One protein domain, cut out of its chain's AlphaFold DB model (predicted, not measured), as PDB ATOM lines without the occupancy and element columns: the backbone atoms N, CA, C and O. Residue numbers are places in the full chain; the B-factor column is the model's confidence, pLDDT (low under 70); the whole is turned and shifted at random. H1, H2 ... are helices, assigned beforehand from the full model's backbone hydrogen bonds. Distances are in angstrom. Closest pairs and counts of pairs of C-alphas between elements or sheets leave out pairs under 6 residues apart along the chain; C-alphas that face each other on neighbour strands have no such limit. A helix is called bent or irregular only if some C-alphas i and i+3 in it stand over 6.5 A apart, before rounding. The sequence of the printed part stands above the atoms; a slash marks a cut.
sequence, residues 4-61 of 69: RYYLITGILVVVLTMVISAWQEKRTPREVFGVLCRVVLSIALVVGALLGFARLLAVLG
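What this domain is: This is residues 4 to 61 of the 69 residues of an uncharacterized protein of Nitrospinae bacterium CG11_big_fil_rev_8_21_14_0_20_56_8 (UniProt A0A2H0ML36). Two straight helices, a long one, H2, and a shorter one, H1, make an open V: they come near each other beside the tight link that joins them, and from there their far ends spread apart. H2 makes most of the length, and its second part, residues 37 to 59, stands free. The printed part has 58 residues, with two named helices in the order H1, H2 and no named strand; the class is all helix. The whole is extended, with a radius of gyration of the C-alphas of 16.1 A, and spans 53 by 25 by 11 A, a rod in outline.

How they stand to each other: The longest helix is H2, residues 29 to 59. H1, residues 4 to 23, is close to it but not clearly touching, with 2 pairs of C-alphas within 8 A. The closest C-alphas of H1 and H2 are those of Ser 21 and Val 32, 6.8 A apart. The two helices run opposite ways at a shallow tilt of 31 degrees, and their centres are 17.7 A apart. Residues 4 to 13, which belong to H1, stand free. In H1 and H2 every O i to N i+4 pair is within hydrogen-bond range.

Where its parts are: H2 has 31 residues and measures 44.4 A from C-alpha 29 at (-42.623, -8.253, -30.158) to C-alpha 59 at (-15.146, -39.641, -45.483). H1 has 20 residues and measures 28.4 A from its first to its last C-alpha; C-alpha 4 is at (-34.618, -34.847, -21.022). Neither helix is bent.

The domain as a whole: The two C-alphas farthest apart are those of Glu 25 and Gly 61, at 52.7 A. The printed part runs from residue 4 to residue 61 without a cut, and the link from H1 to H2, 5 residues, is tight. The mean pLDDT of the printed part is 76.6; residues 21 to 27 and residue 29 of the model are under 70.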
ATOM      1  N   ARG A   4     -33.689 -35.634 -21.837       72.75
ATOM      2  CA  ARG A   4     -34.618 -34.847 -21.022       72.75
ATOM      3  C   ARG A   4     -33.966 -33.581 -20.459       72.75
ATOM      4  O   ARG A   4     -34.616 -32.544 -20.416       72.75
ATOM      5  N   TYR A   5     -32.683 -33.634 -20.093       70.62
ATOM      6  CA  TYR A   5     -31.970 -32.466 -19.558       70.62
ATOM      7  C   TYR A   5     -31.744 -31.384 -20.617       70.62
ATOM      8  O   TYR A   5     -31.857 -30.203 -20.297       70.62
ATOM      9  N   TYR A   6     -31.500 -31.770 -21.873       73.00
ATOM     10  CA  TYR A   6     -31.340 -30.837 -22.994       73.00
ATOM     11  C   TYR A   6     -32.662 -30.161 -23.371       73.00
ATOM     12  O   TYR A   6     -32.690 -28.967 -23.653       73.00
ATOM     13  N   LEU A   7     -33.773 -30.902 -23.304       73.88
ATOM     14  CA  LEU A   7     -35.108 -30.337 -23.514       73.88
ATOM     15  C   LEU A   7     -35.467 -29.329 -22.418       73.88
ATOM     16  O   LEU A   7     -35.915 -28.227 -22.720       73.88
ATOM     17  N   ILE A   8     -35.216 -29.676 -21.154       76.38
ATOM     18  CA  ILE A   8     -35.504 -28.792 -20.018       76.38
ATOM     19  C   ILE A   8     -34.640 -27.527 -20.077       76.38
ATOM     20  O   ILE A   8     -35.159 -26.429 -19.895       76.38
ATOM     21  N   THR A   9     -33.344 -27.650 -20.376       77.62
ATOM     22  CA  THR A   9     -32.454 -26.481 -20.511       77.62
ATOM     23  C   THR A   9     -32.806 -25.616 -21.717       77.62
ATOM     24  O   THR A   9     -32.807 -24.396 -21.590       77.62
ATOM     25  N   GLY A  10     -33.191 -26.204 -22.852       80.00
ATOM     26  CA  GLY A  10     -33.673 -25.450 -24.012       80.00
ATOM     27  C   GLY A  10     -34.937 -24.642 -23.702       80.00
ATOM     28  O   GLY A  10     -34.992 -23.448 -23.995       80.00
ATOM     29  N   ILE A  11     -35.920 -25.259 -23.039       79.69
ATOM     30  CA  ILE A  11     -37.148 -24.575 -22.604       79.69
ATOM     31  C   ILE A  11     -36.813 -23.453 -21.615       79.69
ATOM     32  O   ILE A  11     -37.316 -22.341 -21.760       79.69
ATOM     33  N   LEU A  12     -35.924 -23.713 -20.650       82.38
ATOM     34  CA  LEU A  12     -35.496 -22.720 -19.666       82.38
ATOM     35  C   LEU A  12     -34.870 -21.493 -20.343       82.38
ATOM     36  O   LEU A  12     -35.237 -20.368 -20.019       82.38
ATOM     37  N   VAL A  13     -33.975 -21.699 -21.312       82.69
ATOM     38  CA  VAL A  13     -33.320 -20.612 -22.059       82.69
ATOM     39  C   VAL A  13     -34.338 -19.791 -22.851       82.69
ATOM     40  O   VAL A  13     -34.261 -18.562 -22.840       82.69
ATOM     41  N   VAL A  14     -35.318 -20.433 -23.494       80.50
ATOM     42  CA  VAL A  14     -36.380 -19.733 -24.238       80.50
ATOM     43  C   VAL A  14     -37.228 -18.876 -23.301       80.50
ATOM     44  O   VAL A  14     -37.415 -17.691 -23.570       80.50
ATOM     45  N   VAL A  15     -37.691 -19.443 -22.182       81.38
ATOM     46  CA  VAL A  15     -38.518 -18.728 -21.198       81.38
ATOM     47  C   VAL A  15     -37.748 -17.559 -20.593       81.38
ATOM     48  O   VAL A  15     -38.269 -16.448 -20.544       81.38
ATOM     49  N   LEU A  16     -36.489 -17.768 -20.200       75.44
ATOM     50  CA  LEU A  16     -35.660 -16.718 -19.612       75.44
ATOM     51  C   LEU A  16     -35.402 -15.582 -20.609       75.44
ATOM     52  O   LEU A  16     -35.503 -14.413 -20.251       75.44
ATOM     53  N   THR A  17     -35.146 -15.916 -21.876       77.56
ATOM     54  CA  THR A  17     -34.968 -14.927 -22.951       77.56
ATOM     55  C   THR A  17     -36.245 -14.114 -23.167       77.56
ATOM     56  O   THR A  17     -36.178 -12.895 -23.314       77.56
ATOM     57  N   MET A  18     -37.412 -14.763 -23.131       70.50
ATOM     58  CA  MET A  18     -38.711 -14.098 -23.258       70.50
ATOM     59  C   MET A  18     -38.986 -13.158 -22.079       70.50
ATOM     60  O   MET A  18     -39.388 -12.017 -22.293       70.50
ATOM     61  N   VAL A  19     -38.712 -13.610 -20.850       77.62
ATOM     62  CA  VAL A  19     -38.885 -12.822 -19.621       77.62
ATOM     63  C   VAL A  19     -37.945 -11.617 -19.609       77.62
ATOM     64  O   VAL A  19     -38.398 -10.503 -19.367       77.62
ATOM     65  N   ILE A  20     -36.663 -11.800 -19.937       72.19
ATOM     66  CA  ILE A  20     -35.688 -10.700 -20.027       72.19
ATOM     67  C   ILE A  20     -36.100  -9.704 -21.116       72.19
ATOM     68  O   ILE A  20     -36.003  -8.493 -20.921       72.19
ATOM     69  N   SER A  21     -36.594 -10.194 -22.253       63.81
ATOM     70  CA  SER A  21     -37.024  -9.331 -23.346       63.81
ATOM     71  C   SER A  21     -38.322  -8.576 -23.052       63.81
ATOM     72  O   SER A  21     -38.484  -7.468 -23.560       63.81
ATOM     73  N   ALA A  22     -39.222  -9.147 -22.246       62.81
ATOM     74  CA  ALA A  22     -40.416  -8.471 -21.745       62.81
ATOM     75  C   ALA A  22     -40.057  -7.417 -20.685       62.81
ATOM     76  O   ALA A  22     -40.590  -6.316 -20.715       62.81
ATOM     77  N   TRP A  23     -39.096  -7.716 -19.806       58.56
ATOM     78  CA  TRP A  23     -38.656  -6.801 -18.745       58.56
ATOM     79  C   TRP A  23     -37.846  -5.601 -19.270       58.56
ATOM     80  O   TRP A  23     -37.777  -4.560 -18.625       58.56
ATOM     81  N   GLN A  24     -37.240  -5.719 -20.456       63.28
ATOM     82  CA  GLN A  24     -36.489  -4.636 -21.102       63.28
ATOM     83  C   GLN A  24     -37.360  -3.566 -21.797       63.28
ATOM     84  O   GLN A  24     -36.793  -2.582 -22.266       63.28
ATOM     85  N   GLU A  25     -38.694  -3.715 -21.867       56.12
ATOM     86  CA  GLU A  25     -39.696  -2.666 -22.205       56.12
ATOM     87  C   GLU A  25     -39.385  -1.759 -23.436       56.12
ATOM     88  O   GLU A  25     -39.902  -0.651 -23.552       56.12
ATOM     89  N   LYS A  26     -38.525  -2.163 -24.388       51.34
ATOM     90  CA  LYS A  26     -38.122  -1.293 -25.523       51.34
ATOM     91  C   LYS A  26     -38.008  -1.971 -26.882       51.34
ATOM     92  O   LYS A  26     -37.579  -1.333 -27.842       51.34
ATOM     93  N   ARG A  27     -38.374  -3.246 -26.993       56.56
ATOM     94  CA  ARG A  27     -38.321  -3.976 -28.264       56.56
ATOM     95  C   ARG A  27     -39.711  -4.466 -28.622       56.56
ATOM     96  O   ARG A  27     -40.353  -5.167 -27.846       56.56
ATOM     97  N   THR A  28     -40.172  -4.089 -29.808       73.75
ATOM     98  CA  THR A  28     -41.463  -4.536 -30.349       73.75
ATOM     99  C   THR A  28     -41.471  -6.072 -30.359       73.75
ATOM    100  O   THR A  28     -40.431  -6.651 -30.678       73.75
ATOM    101  N   PRO A  29     -42.584  -6.783 -30.095       68.56
ATOM    102  CA  PRO A  29     -42.623  -8.253 -30.158       68.56
ATOM    103  C   PRO A  29     -42.058  -8.831 -31.470       68.56
ATOM    104  O   PRO A  29     -41.469  -9.909 -31.476       68.56
ATOM    105  N   ARG A  30     -42.140  -8.075 -32.577       72.44
ATOM    106  CA  ARG A  30     -41.461  -8.383 -33.847       72.44
ATOM    107  C   ARG A  30     -39.931  -8.395 -33.765       72.44
ATOM    108  O   ARG A  30     -39.310  -9.249 -34.386       72.44
ATOM    109  N   GLU A  31     -39.314  -7.471 -33.037       74.06
ATOM    110  CA  GLU A  31     -37.857  -7.427 -32.862       74.06
ATOM    111  C   GLU A  31     -37.370  -8.586 -32.000       74.06
ATOM    112  O   GLU A  31     -36.379  -9.227 -32.340       74.06
ATOM    113  N   VAL A  32     -38.101  -8.903 -30.929       74.06
ATOM    114  CA  VAL A  32     -37.806 -10.055 -30.066       74.06
ATOM    115  C   VAL A  32     -37.902 -11.353 -30.861       74.06
ATOM    116  O   VAL A  32     -36.998 -12.185 -30.809       74.06
ATOM    117  N   PHE A  33     -38.952 -11.494 -31.675       77.31
ATOM    118  CA  PHE A  33     -39.105 -12.625 -32.584       77.31
ATOM    119  C   PHE A  33     -37.979 -12.688 -33.626       77.31
ATOM    120  O   PHE A  33     -37.454 -13.765 -33.901       77.31
ATOM    121  N   GLY A  34     -37.552 -11.542 -34.163       78.88
ATOM    122  CA  GLY A  34     -36.417 -11.451 -35.082       78.88
ATOM    123  C   GLY A  34     -35.098 -11.898 -34.447       78.88
ATOM    124  O   GLY A  34     -34.346 -12.654 -35.062       78.88
ATOM    125  N   VAL A  35     -34.832 -11.494 -33.201       79.88
ATOM    126  CA  VAL A  35     -33.656 -11.946 -32.439       79.88
ATOM    127  C   VAL A  35     -33.735 -13.447 -32.178       79.88
ATOM    128  O   VAL A  35     -32.764 -14.154 -32.434       79.88
ATOM    129  N   LEU A  36     -34.890 -13.956 -31.747       78.19
ATOM    130  CA  LEU A  36     -35.078 -15.380 -31.474       78.19
ATOM    131  C   LEU A  36     -34.898 -16.228 -32.742       78.19
ATOM    132  O   LEU A  36     -34.183 -17.227 -32.721       78.19
ATOM    133  N   CYS A  37     -35.443 -15.782 -33.874       81.06
ATOM    134  CA  CYS A  37     -35.246 -16.420 -35.174       81.06
ATOM    135  C   CYS A  37     -33.765 -16.412 -35.590       81.06
ATOM    136  O   CYS A  37     -33.236 -17.431 -36.033       81.06
ATOM    137  N   ARG A  38     -33.055 -15.299 -35.365       80.81
ATOM    138  CA  ARG A  38     -31.615 -15.192 -35.638       80.81
ATOM    139  C   ARG A  38     -30.785 -16.127 -34.757       80.81
ATOM    140  O   ARG A  38     -29.822 -16.714 -35.247       80.81
ATOM    141  N   VAL A  39     -31.163 -16.304 -33.490       80.88
ATOM    142  CA  VAL A  39     -30.523 -17.262 -32.575       80.88
ATOM    143  C   VAL A  39     -30.749 -18.693 -33.060       80.88
ATOM    144  O   VAL A  39     -29.784 -19.440 -33.194       80.88
ATOM    145  N   VAL A  40     -31.987 -19.061 -33.409       83.25
ATOM    146  CA  VAL A  40     -32.311 -20.397 -33.941       83.25
ATOM    147  C   VAL A  40     -31.546 -20.684 -35.235       83.25
ATOM    148  O   VAL A  40     -30.953 -21.752 -35.361       83.25
ATOM    149  N   LEU A  41     -31.488 -19.727 -36.165       86.69
ATOM    150  CA  LEU A  41     -30.713 -19.857 -37.403       86.69
ATOM    151  C   LEU A  41     -29.217 -20.022 -37.132       86.69
ATOM    152  O   LEU A  41     -28.573 -20.862 -37.753       86.69
ATOM    153  N   SER A  42     -28.667 -19.260 -36.185       78.06
ATOM    154  CA  SER A  42     -27.257 -19.372 -35.795       78.06
ATOM    155  C   SER A  42     -26.949 -20.754 -35.217       78.06
ATOM    156  O   SER A  42     -25.961 -21.371 -35.599       78.06
ATOM    157  N   ILE A  43     -27.824 -21.279 -34.353       83.62
ATOM    158  CA  ILE A  43     -27.680 -22.629 -33.793       83.62
ATOM    159  C   ILE A  43     -27.786 -23.682 -34.898       83.62
ATOM    160  O   ILE A  43     -26.940 -24.569 -34.970       83.62
ATOM    161  N   ALA A  44     -28.777 -23.575 -35.786       83.75
ATOM    162  CA  ALA A  44     -28.944 -24.501 -36.903       83.75
ATOM    163  C   ALA A  44     -27.719 -24.510 -37.828       83.75
ATOM    164  O   ALA A  44     -27.283 -25.576 -38.261       83.75
ATOM    165  N   LEU A  45     -27.126 -23.341 -38.081       87.62
ATOM    166  CA  LEU A  45     -25.916 -23.206 -38.885       87.62
ATOM    167  C   LEU A  45     -24.710 -23.863 -38.206       87.62
ATOM    168  O   LEU A  45     -23.977 -24.600 -38.860       87.62
ATOM    169  N   VAL A  46     -24.532 -23.662 -36.897       82.12
ATOM    170  CA  VAL A  46     -23.461 -24.310 -36.123       82.12
ATOM    171  C   VAL A  46     -23.638 -25.828 -36.103       82.12
ATOM    172  O   VAL A  46     -22.689 -26.556 -36.382       82.12
ATOM    173  N   VAL A  47     -24.846 -26.324 -35.828       84.62
ATOM    174  CA  VAL A  47     -25.138 -27.766 -35.825       84.62
ATOM    175  C   VAL A  47     -24.921 -28.364 -37.215       84.62
ATOM    176  O   VAL A  47     -24.264 -29.393 -37.341       84.62
ATOM    177  N   GLY A  48     -25.408 -27.703 -38.268       83.56
ATOM    178  CA  GLY A  48     -25.191 -28.126 -39.650       83.56
ATOM    179  C   GLY A  48     -23.709 -28.170 -40.023       83.56
ATOM    180  O   GLY A  48     -23.261 -29.144 -40.626       83.56
ATOM    181  N   ALA A  49     -22.930 -27.168 -39.607       83.19
ATOM    182  CA  ALA A  49     -21.487 -27.140 -39.812       83.19
ATOM    183  C   ALA A  49     -20.785 -28.292 -39.081       83.19
ATOM    184  O   ALA A  49     -19.952 -28.964 -39.682       83.19
ATOM    185  N   LEU A  50     -21.150 -28.573 -37.826       83.50
ATOM    186  CA  LEU A  50     -20.595 -29.693 -37.061       83.50
ATOM    187  C   LEU A  50     -20.928 -31.043 -37.702       83.50
ATOM    188  O   LEU A  50     -20.039 -31.875 -37.857       83.50
ATOM    189  N   LEU A  51     -22.175 -31.248 -38.132       81.69
ATOM    190  CA  LEU A  51     -22.596 -32.470 -38.825       81.69
ATOM    191  C   LEU A  51     -21.876 -32.643 -40.171       81.69
ATOM    192  O   LEU A  51     -21.438 -33.743 -40.505       81.69
ATOM    193  N   GLY A  52     -21.729 -31.563 -40.942       83.50
ATOM    194  CA  GLY A  52     -20.991 -31.570 -42.205       83.50
ATOM    195  C   GLY A  52     -19.501 -31.844 -42.003       83.50
ATOM    196  O   GLY A  52     -18.917 -32.665 -42.705       83.50
ATOM    197  N   PHE A  53     -18.898 -31.217 -40.996       80.75
ATOM    198  CA  PHE A  53     -17.503 -31.431 -40.625       80.75
ATOM    199  C   PHE A  53     -17.256 -32.868 -40.155       80.75
ATOM    200  O   PHE A  53     -16.302 -33.510 -40.588       80.75
ATOM    201  N   ALA A  54     -18.168 -33.420 -39.356       76.94
ATOM    202  CA  ALA A  54     -18.143 -34.817 -38.944       76.94
ATOM    203  C   ALA A  54     -18.213 -35.782 -40.131       76.94
ATOM    204  O   ALA A  54     -17.441 -36.734 -40.211       76.94
ATOM    205  N   ARG A  55     -19.113 -35.517 -41.087       79.69
ATOM    206  CA  ARG A  55     -19.217 -36.283 -42.336       79.69
ATOM    207  C   ARG A  55     -17.922 -36.217 -43.143       79.69
ATOM    208  O   ARG A  55     -17.497 -37.248 -43.649       79.69
ATOM    209  N   LEU A  56     -17.287 -35.048 -43.240       82.88
ATOM    210  CA  LEU A  56     -15.996 -34.890 -43.921       82.88
ATOM    211  C   LEU A  56     -14.895 -35.718 -43.251       82.88
ATOM    212  O   LEU A  56     -14.186 -36.448 -43.935       82.88
ATOM    213  N   LEU A  57     -14.792 -35.662 -41.921       81.00
ATOM    214  CA  LEU A  57     -13.855 -36.476 -41.137       81.00
ATOM    215  C   LEU A  57     -14.091 -37.981 -41.315       81.00
ATOM    216  O   LEU A  57     -13.129 -38.742 -41.412       81.00
ATOM    217  N   ALA A  58     -15.354 -38.405 -41.396       77.56
ATOM    218  CA  ALA A  58     -15.713 -39.796 -41.657       77.56
ATOM    219  C   ALA A  58     -15.337 -40.233 -43.082       77.56
ATOM    220  O   ALA A  58     -14.782 -41.312 -43.268       77.56
ATOM    221  N   VAL A  59     -15.569 -39.384 -44.090       80.00
ATOM    222  CA  VAL A  59     -15.146 -39.641 -45.483       80.00
ATOM    223  C   VAL A  59     -13.622 -39.713 -45.602       80.00
ATOM    224  O   VAL A  59     -13.104 -40.521 -46.366       80.00
ATOM    225  N   LEU A  60     -12.899 -38.909 -44.821       83.62
ATOM    226  CA  LEU A  60     -11.436 -38.933 -44.741       83.62
ATOM    227  C   LEU A  60     -10.889 -40.141 -43.956       83.62
ATOM    228  O   LEU A  60      -9.674 -40.293 -43.865       83.62
ATOM    229  N   GLY A  61     -11.752 -40.987 -43.381       77.75
ATOM    230  CA  GLY A  61     -11.352 -42.156 -42.590       77.75
ATOM    231  C   GLY A  61     -10.737 -41.814 -41.228       77.75
ATOM    232  O   GLY A  61     -10.146 -42.680 -40.592       77.75
TER     233      GLY A  61